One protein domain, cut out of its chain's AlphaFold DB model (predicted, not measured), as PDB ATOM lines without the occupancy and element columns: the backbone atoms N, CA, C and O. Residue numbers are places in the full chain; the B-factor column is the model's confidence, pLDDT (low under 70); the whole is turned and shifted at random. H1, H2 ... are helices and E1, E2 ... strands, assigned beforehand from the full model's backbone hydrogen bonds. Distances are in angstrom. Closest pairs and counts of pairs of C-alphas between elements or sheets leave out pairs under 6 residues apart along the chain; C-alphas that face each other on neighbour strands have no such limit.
ATOM      1  N   VAL A  16     104.385  94.925 112.779       97.69
ATOM      2  CA  VAL A  16     105.713  95.503 112.543       97.69
ATOM      3  C   VAL A  16     106.737  94.457 112.955       97.69
ATOM      4  O   VAL A  16     106.803  94.080 114.123       97.69
ATOM      5  N   ALA A  17     107.479  93.948 111.980       97.44
ATOM      6  CA  ALA A  17     108.531  92.972 112.182       97.44
ATOM      7  C   ALA A  17     109.845  93.696 112.484       97.44
ATOM      8  O   ALA A  17     110.428  94.336 111.605       97.44
ATOM      9  N   ASP A  18     110.294  93.576 113.730       95.81
ATOM     10  CA  ASP A  18     111.627  93.988 114.169       95.81
ATOM     11  C   ASP A  18     112.567  92.775 114.181       95.81
ATOM     12  O   ASP A  18     113.040  92.319 115.216       95.81
ATOM     13  N   VAL A  19     112.722  92.167 113.004       96.19
ATOM     14  CA  VAL A  19     113.611  91.023 112.789       96.19
ATOM     15  C   VAL A  19     114.426  91.195 111.513       96.19
ATOM     16  O   VAL A  19     114.065  92.002 110.648       96.19
ATOM     17  N   THR A  20     115.517  90.449 111.363       96.00
ATOM     18  CA  THR A  20     116.325  90.501 110.139       96.00
ATOM     19  C   THR A  20     115.538  90.054 108.906       96.00
ATOM     20  O   THR A  20     114.660  89.188 108.975       96.00
ATOM     21  N   ALA A  21     115.837  90.655 107.752       96.38
ATOM     22  CA  ALA A  21     115.092  90.380 106.524       96.38
ATOM     23  C   ALA A  21     115.187  88.905 106.080       96.38
ATOM     24  O   ALA A  21     114.126  88.323 105.835       96.38
ATOM     25  N   PRO A  22     116.371  88.256 106.045       96.38
ATOM     26  CA  PRO A  22     116.442  86.823 105.757       96.38
ATOM     27  C   PRO A  22     115.597  85.990 106.727       96.38
ATOM     28  O   PRO A  22     114.797  85.174 106.281       96.38
ATOM     29  N   ARG A  23     115.656  86.260 108.040       95.25
ATOM     30  CA  ARG A  23     114.861  85.515 109.027       95.25
ATOM     31  C   ARG A  23     113.359  85.672 108.793       95.25
ATOM     32  O   ARG A  23     112.620  84.689 108.822       95.25
ATOM     33  N   LEU A  24     112.900  86.892 108.513       96.44
ATOM     34  CA  LEU A  24     111.490  87.164 108.239       96.44
ATOM     35  C   LEU A  24     111.001  86.447 106.976       96.44
ATOM     36  O   LEU A  24     110.001  85.732 107.014       96.44
ATOM     37  N   PHE A  25     111.677  86.679 105.852       96.38
ATOM     38  CA  PHE A  25     111.184  86.280 104.536       96.38
ATOM     39  C   PHE A  25     111.538  84.845 104.163       96.38
ATOM     40  O   PHE A  25     110.794  84.248 103.388       96.38
ATOM     41  N   CYS A  26     112.630  84.288 104.689       95.12
ATOM     42  CA  CYS A  26     113.046  82.924 104.378       95.12
ATOM     43  C   CYS A  26     112.484  81.911 105.381       95.12
ATOM     44  O   CYS A  26     111.998  80.865 104.942       95.12
ATOM     45  N   ASP A  27     112.447  82.252 106.676       93.88
ATOM     46  CA  ASP A  27     112.201  81.262 107.735       93.88
ATOM     47  C   ASP A  27     110.851  81.432 108.446       93.88
ATOM     48  O   ASP A  27     110.199  80.447 108.786       93.88
ATOM     49  N   MET A  28     110.426  82.672 108.716       94.88
ATOM     50  CA  MET A  28     109.220  82.933 109.516       94.88
ATOM     51  C   MET A  28     107.929  82.952 108.693       94.88
ATOM     52  O   MET A  28     106.853  82.677 109.231       94.88
ATOM     53  N   LEU A  29     108.008  83.330 107.417       95.25
ATOM     54  CA  LEU A  29     106.854  83.399 106.524       95.25
ATOM     55  C   LEU A  29     106.706  82.118 105.691       95.25
ATOM     56  O   LEU A  29     107.715  81.567 105.242       95.25
ATOM     57  N   PRO A  30     105.462  81.686 105.398       93.50
ATOM     58  CA  PRO A  30     105.208  80.629 104.425       93.50
ATOM     59  C   PRO A  30     105.862  80.921 103.070       93.50
ATOM     60  O   PRO A  30     105.967  82.077 102.645       93.50
ATOM     61  N   THR A  31     106.306  79.873 102.376       91.75
ATOM     62  CA  THR A  31     107.016  80.007 101.094       91.75
ATOM     63  C   THR A  31     106.187  80.707 100.028       91.75
ATOM     64  O   THR A  31     106.692  81.593  99.346       91.75
ATOM     65  N   ASP A  32     104.908  80.367  99.943       92.56
ATOM     66  CA  ASP A  32     103.928  80.910  99.003       92.56
ATOM     67  C   ASP A  32     103.469  82.342  99.332       92.56
ATOM     68  O   ASP A  32     102.960  83.043  98.458       92.56
ATOM     69  N   ALA A  33     103.691  82.810 100.565       92.44
ATOM     70  CA  ALA A  33     103.390  84.183 100.970       92.44
ATOM     71  C   ALA A  33     104.449  85.201 100.502       92.44
ATOM     72  O   ALA A  33     104.202  86.408 100.554       92.44
ATOM     73  N   VAL A  34     105.625  84.743 100.061       93.62
ATOM     74  CA  VAL A  34     106.752  85.601  99.672       93.62
ATOM     75  C   VAL A  34     107.055  85.426  98.180       93.62
ATOM     76  O   VAL A  34     107.235  84.295  97.729       93.62
ATOM     77  N   PRO A  35     107.164  86.512  97.391       93.38
ATOM     78  CA  PRO A  35     107.533  86.417  95.983       93.38
ATOM     79  C   PRO A  35     108.864  85.665  95.775       93.38
ATOM     80  O   PRO A  35     109.834  85.964  96.479       93.38
ATOM     81  N   PRO A  36     108.971  84.755  94.783       92.88
ATOM     82  CA  PRO A  36     110.186  83.969  94.553       92.88
ATOM     83  C   PRO A  36     111.448  84.811  94.343       92.88
ATOM     84  O   PRO A  36     112.522  84.432  94.805       92.88
ATOM     85  N   LYS A  37     111.324  85.973  93.686       92.62
ATOM     86  CA  LYS A  37     112.436  86.911  93.505       92.62
ATOM     87  C   LYS A  37     112.979  87.430  94.838       92.62
ATOM     88  O   LYS A  37     114.187  87.449  95.011       92.62
ATOM     89  N   VAL A  38     112.108  87.796  95.782       93.75
ATOM     90  CA  VAL A  38     112.532  88.300  97.103       93.75
ATOM     91  C   VAL A  38     113.316  87.234  97.855       93.75
ATOM     92  O   VAL A  38     114.373  87.533  98.396       93.75
ATOM     93  N   ARG A  39     112.842  85.981  97.848       92.69
ATOM     94  CA  ARG A  39     113.581  84.868  98.462       92.69
ATOM     95  C   ARG A  39     114.950  84.675  97.804       92.69
ATOM     96  O   ARG A  39     115.946  84.653  98.512       92.69
ATOM     97  N   ARG A  40     115.010  84.643  96.468       93.19
ATOM     98  CA  ARG A  40     116.268  84.504  95.716       93.19
ATOM     99  C   ARG A  40     117.257  85.643  95.979       93.19
ATOM    100  O   ARG A  40     118.453  85.402  96.109       93.19
ATOM    101  N   ASP A  41     116.773  86.880  96.051       94.19
ATOM    102  CA  ASP A  41     117.621  88.034  96.356       94.19
ATOM    103  C   ASP A  41     118.178  87.924  97.794       94.19
ATOM    104  O   ASP A  41     119.343  88.234  98.030       94.19
ATOM    105  N   LEU A  42     117.384  87.409  98.744       94.94
ATOM    106  CA  LEU A  42     117.801  87.205 100.137       94.94
ATOM    107  C   LEU A  42     118.670  85.955 100.367       94.94
ATOM    108  O   LEU A  42     119.400  85.912 101.352       94.94
ATOM    109  N   GLU A  43     118.668  84.973  99.463       90.88
ATOM    110  CA  GLU A  43     119.663  83.882  99.458       90.88
ATOM    111  C   GLU A  43     121.088  84.412  99.228       90.88
ATOM    112  O   GLU A  43     122.056  83.825  99.706       90.88
ATOM    113  N   HIS A  44     121.217  85.548  98.536       92.06
ATOM    114  CA  HIS A  44     122.488  86.233  98.277       92.06
ATOM    115  C   HIS A  44     122.727  87.407  99.239       92.06
ATOM    116  O   HIS A  44     123.585  88.255  98.988       92.06
ATOM    117  N   PHE A  45     121.956  87.479 100.328       94.88
ATOM    118  CA  PHE A  45     122.063  88.547 101.308       94.88
ATOM    119  C   PHE A  45     123.440  88.558 101.965       94.88
ATOM    120  O   PHE A  45     123.940  87.537 102.440       94.88
ATOM    121  N   ILE A  46     124.045  89.739 102.037       94.62
ATOM    122  CA  ILE A  46     125.374  89.905 102.604       94.62
ATOM    123  C   ILE A  46     125.241  90.465 104.023       94.62
ATOM    124  O   ILE A  46     124.906  91.635 104.224       94.62
ATOM    125  N   TRP A  47     125.547  89.632 105.016       94.19
ATOM    126  CA  TRP A  47     125.654  90.013 106.431       94.19
ATOM    127  C   TRP A  47     126.862  90.888 106.697       94.19
ATOM    128  O   TRP A  47     127.868  90.717 106.020       94.19
ATOM    129  N   ASP A  48     126.792  91.789 107.676       92.50
ATOM    130  CA  ASP A  48     127.932  92.597 108.126       92.50
ATOM    131  C   ASP A  48     129.143  91.745 108.546       92.50
ATOM    132  O   ASP A  48     128.981  90.575 108.892       92.50
ATOM    133  N   GLY A 185     122.305  94.273 110.766       91.88
ATOM    134  CA  GLY A 185     121.295  93.468 110.086       91.88
ATOM    135  C   GLY A 185     121.493  93.402 108.570       91.88
ATOM    136  O   GLY A 185     120.497  93.317 107.852       91.88
ATOM    137  N   GLY A 186     122.736  93.522 108.081       93.88
ATOM    138  CA  GLY A 186     123.143  93.441 106.677       93.88
ATOM    139  C   GLY A 186     124.122  94.545 106.273       93.88
ATOM    140  O   GLY A 186     123.978  95.680 106.726       93.88
ATOM    141  N   THR A 187     125.016  94.242 105.330       92.56
ATOM    142  CA  THR A 187     126.120  95.103 104.880       92.56
ATOM    143  C   THR A 187     125.710  96.537 104.521       92.56
ATOM    144  O   THR A 187     124.632  96.783 103.978       92.56
ATOM    145  N   ALA A 188     126.624  97.482 104.754       91.50
ATOM    146  CA  ALA A 188     126.509  98.894 104.377       91.50
ATOM    147  C   ALA A 188     127.040  99.195 102.954       91.50
ATOM    148  O   ALA A 188     127.360 100.332 102.615       91.50
ATOM    149  N   GLN A 189     127.186  98.173 102.107       91.88
ATOM    150  CA  GLN A 189     127.603  98.359 100.716       91.88
ATOM    151  C   GLN A 189     126.456  98.928  99.876       91.88
ATOM    152  O   GLN A 189     125.290  98.618 100.114       91.88
ATOM    153  N   LEU A 190     126.791  99.728  98.858       91.31
ATOM    154  CA  LEU A 190     125.827 100.484  98.043       91.31
ATOM    155  C   LEU A 190     124.657  99.638  97.516       91.31
ATOM    156  O   LEU A 190     123.526 100.112  97.491       91.31
ATOM    157  N   HIS A 191     124.909  98.383  97.142       91.62
ATOM    158  CA  HIS A 191     123.900  97.478  96.585       91.62
ATOM    159  C   HIS A 191     122.892  96.927  97.615       91.62
ATOM    160  O   HIS A 191     121.897  96.340  97.204       91.62
ATOM    161  N   GLN A 192     123.126  97.102  98.923       94.00
ATOM    162  CA  GLN A 192     122.260  96.609 100.013       94.00
ATOM    163  C   GLN A 192     121.978  97.687 101.082       94.00
ATOM    164  O   GLN A 192     121.621  97.394 102.230       94.00
ATOM    165  N   MET A 193     122.147  98.959 100.718       92.88
ATOM    166  CA  MET A 193     121.973 100.095 101.622       92.88
ATOM    167  C   MET A 193     120.903 101.062 101.106       92.88
ATOM    168  O   MET A 193     120.559 101.072  99.921       92.88
ATOM    169  N   LEU A 194     120.361 101.887 102.007       91.88
ATOM    170  CA  LEU A 194     119.355 102.903 101.697       91.88
ATOM    171  C   LEU A 194     118.134 102.299 100.980       91.88
ATOM    172  O   LEU A 194     117.422 101.475 101.549       91.88
ATOM    173  N   ILE A 195     117.866 102.723  99.747       92.25
ATOM    174  CA  ILE A 195     116.705 102.304  98.953       92.25
ATOM    175  C   ILE A 195     116.842 100.891  98.365       92.25
ATOM    176  O   ILE A 195     115.872 100.355  97.834       92.25
ATOM    177  N   PHE A 196     118.026 100.280  98.448       93.38
ATOM    178  CA  PHE A 196     118.260  98.897  98.021       93.38
ATOM    179  C   PHE A 196     118.183  97.904  99.182       93.38
ATOM    180  O   PHE A 196     118.465  96.725  99.008       93.38
ATOM    181  N   ARG A 197     117.819  98.377 100.377       94.00
ATOM    182  CA  ARG A 197     117.742  97.568 101.587       94.00
ATOM    183  C   ARG A 197     116.296  97.124 101.864       94.00
ATOM    184  O   ARG A 197     115.412  97.977 101.790       94.00
ATOM    185  N   PRO A 198     116.041  95.851 102.234       93.81
ATOM    186  CA  PRO A 198     117.005  94.745 102.344       93.81
ATOM    187  C   PRO A 198     117.451  94.157 100.999       93.81
ATOM    188  O   PRO A 198     118.504  93.534 100.942       93.81
ATOM    189  N   ALA A 199     116.664  94.363  99.943       93.00
ATOM    190  CA  ALA A 199     116.973  93.972  98.574       93.00
ATOM    191  C   ALA A 199     116.454  95.037  97.593       93.00
ATOM    192  O   ALA A 199     115.598  95.865  97.935       93.00
ATOM    193  N   ALA A 200     116.952  95.018  96.355       89.69
ATOM    194  CA  ALA A 200     116.500  95.935  95.316       89.69
ATOM    195  C   ALA A 200     114.975  95.839  95.113       89.69
ATOM    196  O   ALA A 200     114.412  94.754  95.000       89.69
ATOM    197  N   GLY A 201     114.296  96.990  95.085       88.88
ATOM    198  CA  GLY A 201     112.831  97.057  95.012       88.88
ATOM    199  C   GLY A 201     112.115  97.003  96.370       88.88
ATOM    200  O   GLY A 201     110.916  97.262  96.419       88.88
ATOM    201  N   MET A 202     112.837  96.761  97.471       91.38
ATOM    202  CA  MET A 202     112.287  96.705  98.835       91.38
ATOM    203  C   MET A 202     112.657  97.914  99.708       91.38
ATOM    204  O   MET A 202     112.495  97.860 100.920       91.38
ATOM    205  N   GLY A 203     113.108  99.023  99.113       91.94
ATOM    206  CA  GLY A 203     113.526 100.251  99.809       91.94
ATOM    207  C   GLY A 203     112.426 101.040 100.520       91.94
ATOM    208  O   GLY A 203     112.532 102.259 100.645       91.94
ATOM    209  N   ARG A 204     111.339 100.390 100.931       91.94
ATOM    210  CA  ARG A 204     110.242 100.970 101.705       91.94
ATOM    211  C   ARG A 204     109.945 100.074 102.901       91.94
ATOM    212  O   ARG A 204     110.394  98.936 102.961       91.94
ATOM    213  N   ALA A 205     109.176 100.582 103.858       94.88
ATOM    214  CA  ALA A 205     108.824  99.797 105.037       94.88
ATOM    215  C   ALA A 205     107.725  98.755 104.760       94.88
ATOM    216  O   ALA A 205     107.583  97.796 105.517       94.88
ATOM    217  N   GLU A 206     106.921  98.944 103.709       95.12
ATOM    218  CA  GLU A 206     105.918  97.965 103.295       95.12
ATOM    219  C   GLU A 206     106.568  96.691 102.741       95.12
ATOM    220  O   GLU A 206     107.563  96.753 102.023       95.12
ATOM    221  N   THR A 207     105.973  95.534 103.035       94.50
ATOM    222  CA  THR A 207     106.431  94.239 102.516       94.50
ATOM    223  C   THR A 207     105.449  93.673 101.478       94.50
ATOM    224  O   THR A 207     104.335  94.190 101.339       94.50
ATOM    225  N   PRO A 208     105.813  92.596 100.754       91.62
ATOM    226  CA  PRO A 208     104.878  91.895  99.871       91.62
ATOM    227  C   PRO A 208     103.646  91.303 100.579       91.62
ATOM    228  O   PRO A 208     102.637  91.044  99.924       91.62
ATOM    229  N   VAL A 209     103.705  91.105 101.901       92.25
ATOM    230  CA  VAL A 209     102.583  90.609 102.704       92.25
ATOM    231  C   VAL A 209     101.775  91.800 103.227       92.25
ATOM    232  O   VAL A 209     102.284  92.653 103.954       92.25
ATOM    233  N   GLU A 210     100.493  91.873 102.861       91.06
ATOM    234  CA  GLU A 210      99.623  92.982 103.270       91.06
ATOM    235  C   GLU A 210      99.507  93.066 104.801       91.06
ATOM    236  O   GLU A 210      99.262  92.074 105.485       91.06
ATOM    237  N   GLY A 211      99.683  94.273 105.344       93.88
ATOM    238  CA  GLY A 211      99.636  94.518 106.787       93.88
ATOM    239  C   GLY A 211     100.909  94.124 107.545       93.88
ATOM    240  O   GLY A 211     100.955  94.336 108.757       93.88
ATOM    241  N   LEU A 212     101.935  93.604 106.863       96.94
ATOM    242  CA  LEU A 212     103.262  93.349 107.419       96.94
ATOM    243  C   LEU A 212     104.249  94.433 106.967       96.94
ATOM    244  O   LEU A 212     104.374  94.723 105.773       96.94
ATOM    245  N   TYR A 213     104.977  94.994 107.930       97.62
ATOM    246  CA  TYR A 213     105.961  96.056 107.724       97.62
ATOM    247  C   TYR A 213     107.305  95.651 108.324       97.62
ATOM    248  O   TYR A 213     107.332  95.078 109.413       97.62
ATOM    249  N   LEU A 214     108.409  95.975 107.651       97.50
ATOM    250  CA  LEU A 214     109.758  95.743 108.169       97.50
ATOM    251  C   LEU A 214     110.251  97.005 108.886       97.50
ATOM    252  O   LEU A 214     110.398  98.057 108.265       97.50
ATOM    253  N   GLY A 215     110.472  96.899 110.197       96.69
ATOM    254  CA  GLY A 215     110.885  98.004 111.071       96.69
ATOM    255  C   GLY A 215     112.280  97.850 111.674       96.69
ATOM    256  O   GLY A 215     112.623  98.630 112.557       96.69
ATOM    257  N   SER A 216     113.059  96.873 111.211       95.38
ATOM    258  CA  SER A 216     114.341  96.476 111.804       95.38
ATOM    259  C   SER A 216     115.557  97.172 111.193       95.38
ATOM    260  O   SER A 216     115.452  97.926 110.224       95.38
ATOM    261  N   ALA A 217     116.745  96.860 111.716       94.75
ATOM    262  CA  ALA A 217     118.029  97.269 111.142       94.75
ATOM    263  C   ALA A 217     118.232  96.773 109.689       94.75
ATOM    264  O   ALA A 217     118.976  97.377 108.915       94.75
ATOM    265  N   SER A 218     117.520  95.719 109.267       94.88
ATOM    266  CA  SER A 218     117.480  95.266 107.868       94.88
ATOM    267  C   SER A 218     116.557  96.106 106.973       94.88
ATOM    268  O   SER A 218     116.447  95.810 105.788       94.88
ATOM    269  N   ALA A 219     115.877  97.129 107.495       95.31
ATOM    270  CA  ALA A 219     115.054  98.053 106.716       95.31
ATOM    271  C   ALA A 219     115.818  99.330 106.347       95.31
ATOM    272  O   ALA A 219     116.867  99.648 106.904       95.31
ATOM    273  N   THR A 220     115.259 100.105 105.418       93.31
ATOM    274  CA  THR A 220     115.770 101.437 105.080       93.31
ATOM    275  C   THR A 220     115.578 102.432 106.245       93.31
ATOM    276  O   THR A 220     114.485 102.478 106.831       93.31
ATOM    277  N   PRO A 221     116.575 103.281 106.580       92.50
ATOM    278  CA  PRO A 221     117.831 103.546 105.858       92.50
ATOM    279  C   PRO A 221     118.998 102.579 106.140       92.50
ATOM    280  O   PRO A 221     119.921 102.519 105.327       92.50
ATOM    281  N   GLY A 222     118.969 101.821 107.236       91.62
ATOM    282  CA  GLY A 222     120.046 100.917 107.645       91.62
ATOM    283  C   GLY A 222     120.021 100.615 109.144       91.62
ATOM    284  O   GLY A 222     119.093 101.015 109.845       91.62
ATOM    285  N   GLY A 223     121.048  99.910 109.622       88.00
ATOM    286  CA  GLY A 223     121.286  99.714 111.055       88.00
ATOM    287  C   GLY A 223     121.738 100.992 111.772       88.00
ATOM    288  O   GLY A 223     121.871 102.044 111.146       88.00
ATOM    289  N   SER A 224     122.022 100.870 113.076       85.62
ATOM    290  CA  SER A 224     122.270 101.941 114.067       85.62
ATOM    291  C   SER A 224     121.038 102.335 114.904       85.62
ATOM    292  O   SER A 224     119.914 101.894 114.671       85.62
ATOM    293  N   VAL A 225     121.255 103.151 115.939       87.31
ATOM    294  CA  VAL A 225     120.297 103.453 117.020       87.31
ATOM    295  C   VAL A 225     119.567 104.784 116.769       87.31
ATOM    296  O   VAL A 225     119.414 105.617 117.655       87.31
ATOM    297  N   HIS A 226     119.126 105.023 115.530       92.69
ATOM    298  CA  HIS A 226     118.458 106.280 115.143       92.69
ATOM    299  C   HIS A 226     116.918 106.178 115.076       92.69
ATOM    300  O   HIS A 226     116.240 107.177 114.838       92.69
ATOM    301  N   GLY A 227     116.340 104.977 115.208       93.62
ATOM    302  CA  GLY A 227     114.883 104.749 115.269       93.62
ATOM    303  C   GLY A 227     114.093 105.000 113.972       93.62
ATOM    304  O   GLY A 227     112.864 104.911 113.961       93.62
ATOM    305  N   ALA A 228     114.758 105.305 112.854       95.50
ATOM    306  CA  ALA A 228     114.059 105.701 111.625       95.50
ATOM    307  C   ALA A 228     113.381 104.518 110.923       95.50
ATOM    308  O   ALA A 228     112.305 104.717 110.368       95.50
ATOM    309  N   CYS A 229     113.943 103.306 110.992       95.69
ATOM    310  CA  CYS A 229     113.332 102.097 110.427       95.69
ATOM    311  C   CYS A 229     111.960 101.822 111.057       95.69
ATOM    312  O   CYS A 229     110.945 101.768 110.359       95.69
ATOM    313  N   GLY A 230     111.907 101.780 112.393       96.50
ATOM    314  CA  GLY A 230     110.661 101.636 113.145       96.50
ATOM    315  C   GLY A 230     109.676 102.778 112.880       96.50
ATOM    316  O   GLY A 230     108.498 102.528 112.624       96.50
ATOM    317  N   ARG A 231     110.149 104.034 112.841       97.25
ATOM    318  CA  ARG A 231     109.312 105.196 112.488       97.25
ATOM    319  C   ARG A 231     108.705 105.066 111.087       97.25
ATOM    320  O   ARG A 231     107.524 105.354 110.904       97.25
ATOM    321  N   ASN A 232     109.491 104.637 110.099       96.88
ATOM    322  CA  ASN A 232     109.030 104.447 108.724       96.88
ATOM    323  C   ASN A 232     107.956 103.351 108.653       96.88
ATOM    324  O   ASN A 232     106.915 103.562 108.031       96.88
ATOM    325  N   ALA A 233     108.165 102.227 109.346       97.50
ATOM    326  CA  ALA A 233     107.185 101.146 109.446       97.50
ATOM    327  C   ALA A 233     105.887 101.590 110.131       97.50
ATOM    328  O   ALA A 233     104.800 101.338 109.608       97.50
ATOM    329  N   ALA A 234     105.980 102.316 111.247       97.31
ATOM    330  CA  ALA A 234     104.819 102.854 111.950       97.31
ATOM    331  C   ALA A 234     104.015 103.824 111.066       97.31
ATOM    332  O   ALA A 234     102.795 103.694 110.948       97.31
ATOM    333  N   ASN A 235     104.690 104.751 110.381       96.75
ATOM    334  CA  ASN A 235     104.042 105.693 109.470       96.75
ATOM    335  C   ASN A 235     103.358 104.982 108.296       96.75
ATOM    336  O   ASN A 235     102.230 105.334 107.945       96.75
ATOM    337  N   ALA A 236     103.996 103.963 107.715       95.62
ATOM    338  CA  ALA A 236     103.402 103.164 106.647       95.62
ATOM    339  C   ALA A 236     102.159 102.394 107.135       95.62
ATOM    340  O   ALA A 236     101.123 102.401 106.463       95.62
ATOM    341  N   ALA A 237     102.219 101.804 108.333       96.50
ATOM    342  CA  ALA A 237     101.095 101.112 108.959       96.50
ATOM    343  C   ALA A 237      99.902 102.040 109.227       96.50
ATOM    344  O   ALA A 237      98.760 101.701 108.898       96.50
ATOM    345  N   LEU A 238     100.155 103.233 109.773       96.06
ATOM    346  CA  LEU A 238      99.128 104.248 110.019       96.06
ATOM    347  C   LEU A 238      98.526 104.764 108.705       96.06
ATOM    348  O   LEU A 238      97.304 104.814 108.558       96.06
ATOM    349  N   ALA A 239      99.366 105.078 107.716       93.69
ATOM    350  CA  ALA A 239      98.930 105.575 106.414       93.69
ATOM    351  C   ALA A 239      98.058 104.567 105.653       93.69
ATOM    352  O   ALA A 239      97.104 104.972 104.981       93.69
ATOM    353  N   ALA A 240      98.366 103.271 105.765       92.38
ATOM    354  CA  ALA A 240      97.601 102.186 105.162       92.38
ATOM    355  C   ALA A 240      96.274 101.903 105.879       92.38
ATOM    356  O   ALA A 240      95.370 101.337 105.268       92.38
ATOM    357  N   ASN A 241      96.137 102.294 107.148       90.81
ATOM    358  CA  ASN A 241      94.917 102.130 107.944       90.81
ATOM    359  C   ASN A 241      94.057 103.404 108.036       90.81
ATOM    360  O   ASN A 241      92.962 103.351 108.595       90.81
ATOM    361  N   GLY A 242      94.536 104.528 107.496       89.88
ATOM    362  CA  GLY A 242      93.804 105.792 107.435       89.88
ATOM    363  C   GLY A 242      92.726 105.838 106.344       89.88
ATOM    364  O   GLY A 242      92.482 104.865 105.631       89.88
ATOM    365  N   ILE A 243      92.110 107.013 106.178       86.56
ATOM    366  CA  ILE A 243      90.976 107.256 105.261       86.56
ATOM    367  C   ILE A 243      91.330 106.912 103.801       86.56
ATOM    368  O   ILE A 243      90.542 106.294 103.093       86.56
ATOM    369  N   SER A 244      92.550 107.236 103.362       87.44
ATOM    370  CA  SER A 244      93.079 106.881 102.035       87.44
ATOM    371  C   SER A 244      93.841 105.548 102.014       87.44
ATOM    372  O   SER A 244      94.599 105.265 101.087       87.44
ATOM    373  N   GLY A 245      93.648 104.703 103.028       85.81
ATOM    374  CA  GLY A 245      94.374 103.452 103.202       85.81
ATOM    375  C   GLY A 245      94.099 102.425 102.105       85.81
ATOM    376  O   GLY A 245      95.035 101.848 101.562       85.81
ATOM    377  N   TRP A 246      92.831 102.227 101.726       85.69
ATOM    378  CA  TRP A 246      92.459 101.272 100.671       85.69
ATOM    379  C   TRP A 246      93.138 101.546  99.315       85.69
ATOM    380  O   TRP A 246      93.803 100.637  98.806       85.69
ATOM    381  N   PRO A 247      93.059 102.765  98.732       87.06
ATOM    382  CA  PRO A 247      93.730 103.029  97.461       87.06
ATOM    383  C   PRO A 247      95.256 102.923  97.588       87.06
ATOM    384  O   PRO A 247      95.904 102.405  96.680       87.06
ATOM    385  N   ARG A 248      95.834 103.315  98.734       85.69
ATOM    386  CA  ARG A 248      97.269 103.147  99.006       85.69
ATOM    387  C   ARG A 248      97.696 101.685  99.006       85.69
ATOM    388  O   ARG A 248      98.628 101.346  98.290       85.69
ATOM    389  N   ARG A 249      97.001 100.807  99.739       85.81
ATOM    390  CA  ARG A 249      97.335  99.371  99.784       85.81
ATOM    391  C   ARG A 249      97.284  98.743  98.394       85.81
ATOM    392  O   ARG A 249      98.179  97.980  98.038       85.81
ATOM    393  N   ARG A 250      96.296  99.121  97.573       86.12
ATOM    394  CA  ARG A 250      96.180  98.640  96.188       86.12
ATOM    395  C   ARG A 250      97.352  99.095  95.311       86.12
ATOM    396  O   ARG A 250      97.908  98.272  94.587       86.12
ATOM    397  N   LEU A 251      97.744 100.368  95.399       85.81
ATOM    398  CA  LEU A 251      98.889 100.916  94.660       85.81
ATOM    399  C   LEU A 251     100.214 100.294  95.112       85.81
ATOM    400  O   LEU A 251     100.989  99.845  94.271       85.81
ATOM    401  N   THR A 252     100.451 100.205  96.423       84.94
ATOM    402  CA  THR A 252     101.661  99.588  96.982       84.94
ATOM    403  C   THR A 252     101.772  98.126  96.564       84.94
ATOM    404  O   THR A 252     102.839  97.701  96.136       84.94
ATOM    405  N   ARG A 253     100.671  97.362  96.603       84.25
ATOM    406  CA  ARG A 253     100.655  95.965  96.150       84.25
ATOM    407  C   ARG A 253     100.984  95.835  94.662       84.25
ATOM    408  O   ARG A 253     101.743  94.944  94.291       84.25
ATOM    409  N   ALA A 254     100.438  96.711  93.819       84.19
ATOM    410  CA  ALA A 254     100.740  96.715  92.390       84.19
ATOM    411  C   ALA A 254     102.217  97.053  92.124       84.19
ATOM    412  O   ALA A 254     102.875  96.345  91.365       84.19
ATOM    413  N   ALA A 255     102.752  98.080  92.792       83.94
ATOM    414  CA  ALA A 255     104.155  98.471  92.680       83.94
ATOM    415  C   ALA A 255     105.103  97.366  93.174       83.94
ATOM    416  O   ALA A 255     106.038  97.008  92.464       83.94
ATOM    417  N   MET A 256     104.828  96.774  94.341       82.94
ATOM    418  CA  MET A 256     105.610  95.653  94.875       82.94
ATOM    419  C   MET A 256     105.571  94.464  93.923       82.94
ATOM    420  O   MET A 256     106.620  93.961  93.553       82.94
ATOM    421  N   SER A 257     104.395  94.081  93.419       81.75
ATOM    422  CA  SER A 257     104.290  92.988  92.450       81.75
ATOM    423  C   SER A 257     105.079  93.239  91.161       81.75
ATOM    424  O   SER A 257     105.458  92.265  90.522       81.75
ATOM    425  N   LEU A 258     105.298  94.488  90.745       84.25
ATOM    426  CA  LEU A 258     106.147  94.804  89.592       84.25
ATOM    427  C   LEU A 258     107.639  94.727  89.935       84.25
ATOM    428  O   LEU A 258     108.417  94.255  89.116       84.25
ATOM    429  N   LEU A 259     108.026  95.174  91.131       82.25
ATOM    430  CA  LEU A 259     109.421  95.209  91.583       82.25
ATOM    431  C   LEU A 259     109.938  93.839  92.056       82.25
ATOM    432  O   LEU A 259     111.142  93.596  92.031       82.25
ATOM    433  N   THR A 260     109.036  92.954  92.484       77.94
ATOM    434  CA  THR A 260     109.348  91.631  93.043       77.94
ATOM    435  C   THR A 260     108.904  90.465  92.152       77.94
ATOM    436  O   THR A 260     108.832  89.335  92.639       77.94
ATOM    437  N   LYS A 261     108.532  90.726  90.893       73.12
ATOM    438  CA  LYS A 261     108.385  89.693  89.854       73.12
ATOM    439  C   LYS A 261     109.762  89.260  89.372       73.12
ATOM    440  O   LYS A 261     109.955  88.034  89.237       73.12
TER     441      LYS A 261
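AT A GLANCE: This is residues 16 to 48 and 185 to 261 of the 261 residues of the protein "FAD-dependent oxidoreductase" of Mycobacterium marseillense (UniProt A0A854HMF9). Two longer helices, H3 and H4, meet at a corner as a V, and a pair of short crossed helices, H1 and H2, sits toward its open end. Between them lie the short strand E1, beside H3 near the middle, and long loops. The 110 printed residues, under half in named elements, run H1, H2, E1, H3, H4: mostly helix, compact, radius of gyration of the C-alphas 13.0 A, spans 40 by 32 by 23 A.

IN THESE COORDINATES: H1 is residues 21 to 28, from C-alpha 21 at (115.092, 90.380, 106.524); H2 is 36 to 43; E1 is 212 to 214; H3 is 228 to 241, 19.8 A; H4 is 245 to 259, 20.7 A, ending at C-alpha 259 (109.421, 95.209, 91.583).

HOW THE PARTS SIT: H1 and H2 touch, closest C-alphas Pro 22 and Leu 42, 5.8 A, at a steep tilt of 68 degrees, only just short of about perpendicular, opposite ways. E1 pairs with no named strand; residues 16 to 17 pair parallel with its residues 213 to 214. The closest C-alphas of E1 and H3, Tyr 213 and Ala 233, are 5.5 A apart. H3, with residues 239 to 240 alone, and H4, with 245 to 249 alone, touch only at the corner, closest C-alphas Ala 239 and Gly 245, 6.0 A, at a steep tilt of 58 degrees. H2 and H4 are apart. Every O i to N i+4 pair is within hydrogen-bond range in H2, H3 and H4; in H1, 3 of 4.

THE WHOLE: C-alphas 48 and 185 are 7.0 A apart across the cut, residues 49 to 184. The link from E1 to H3 is long. No printed residue is under 70 in pLDDT.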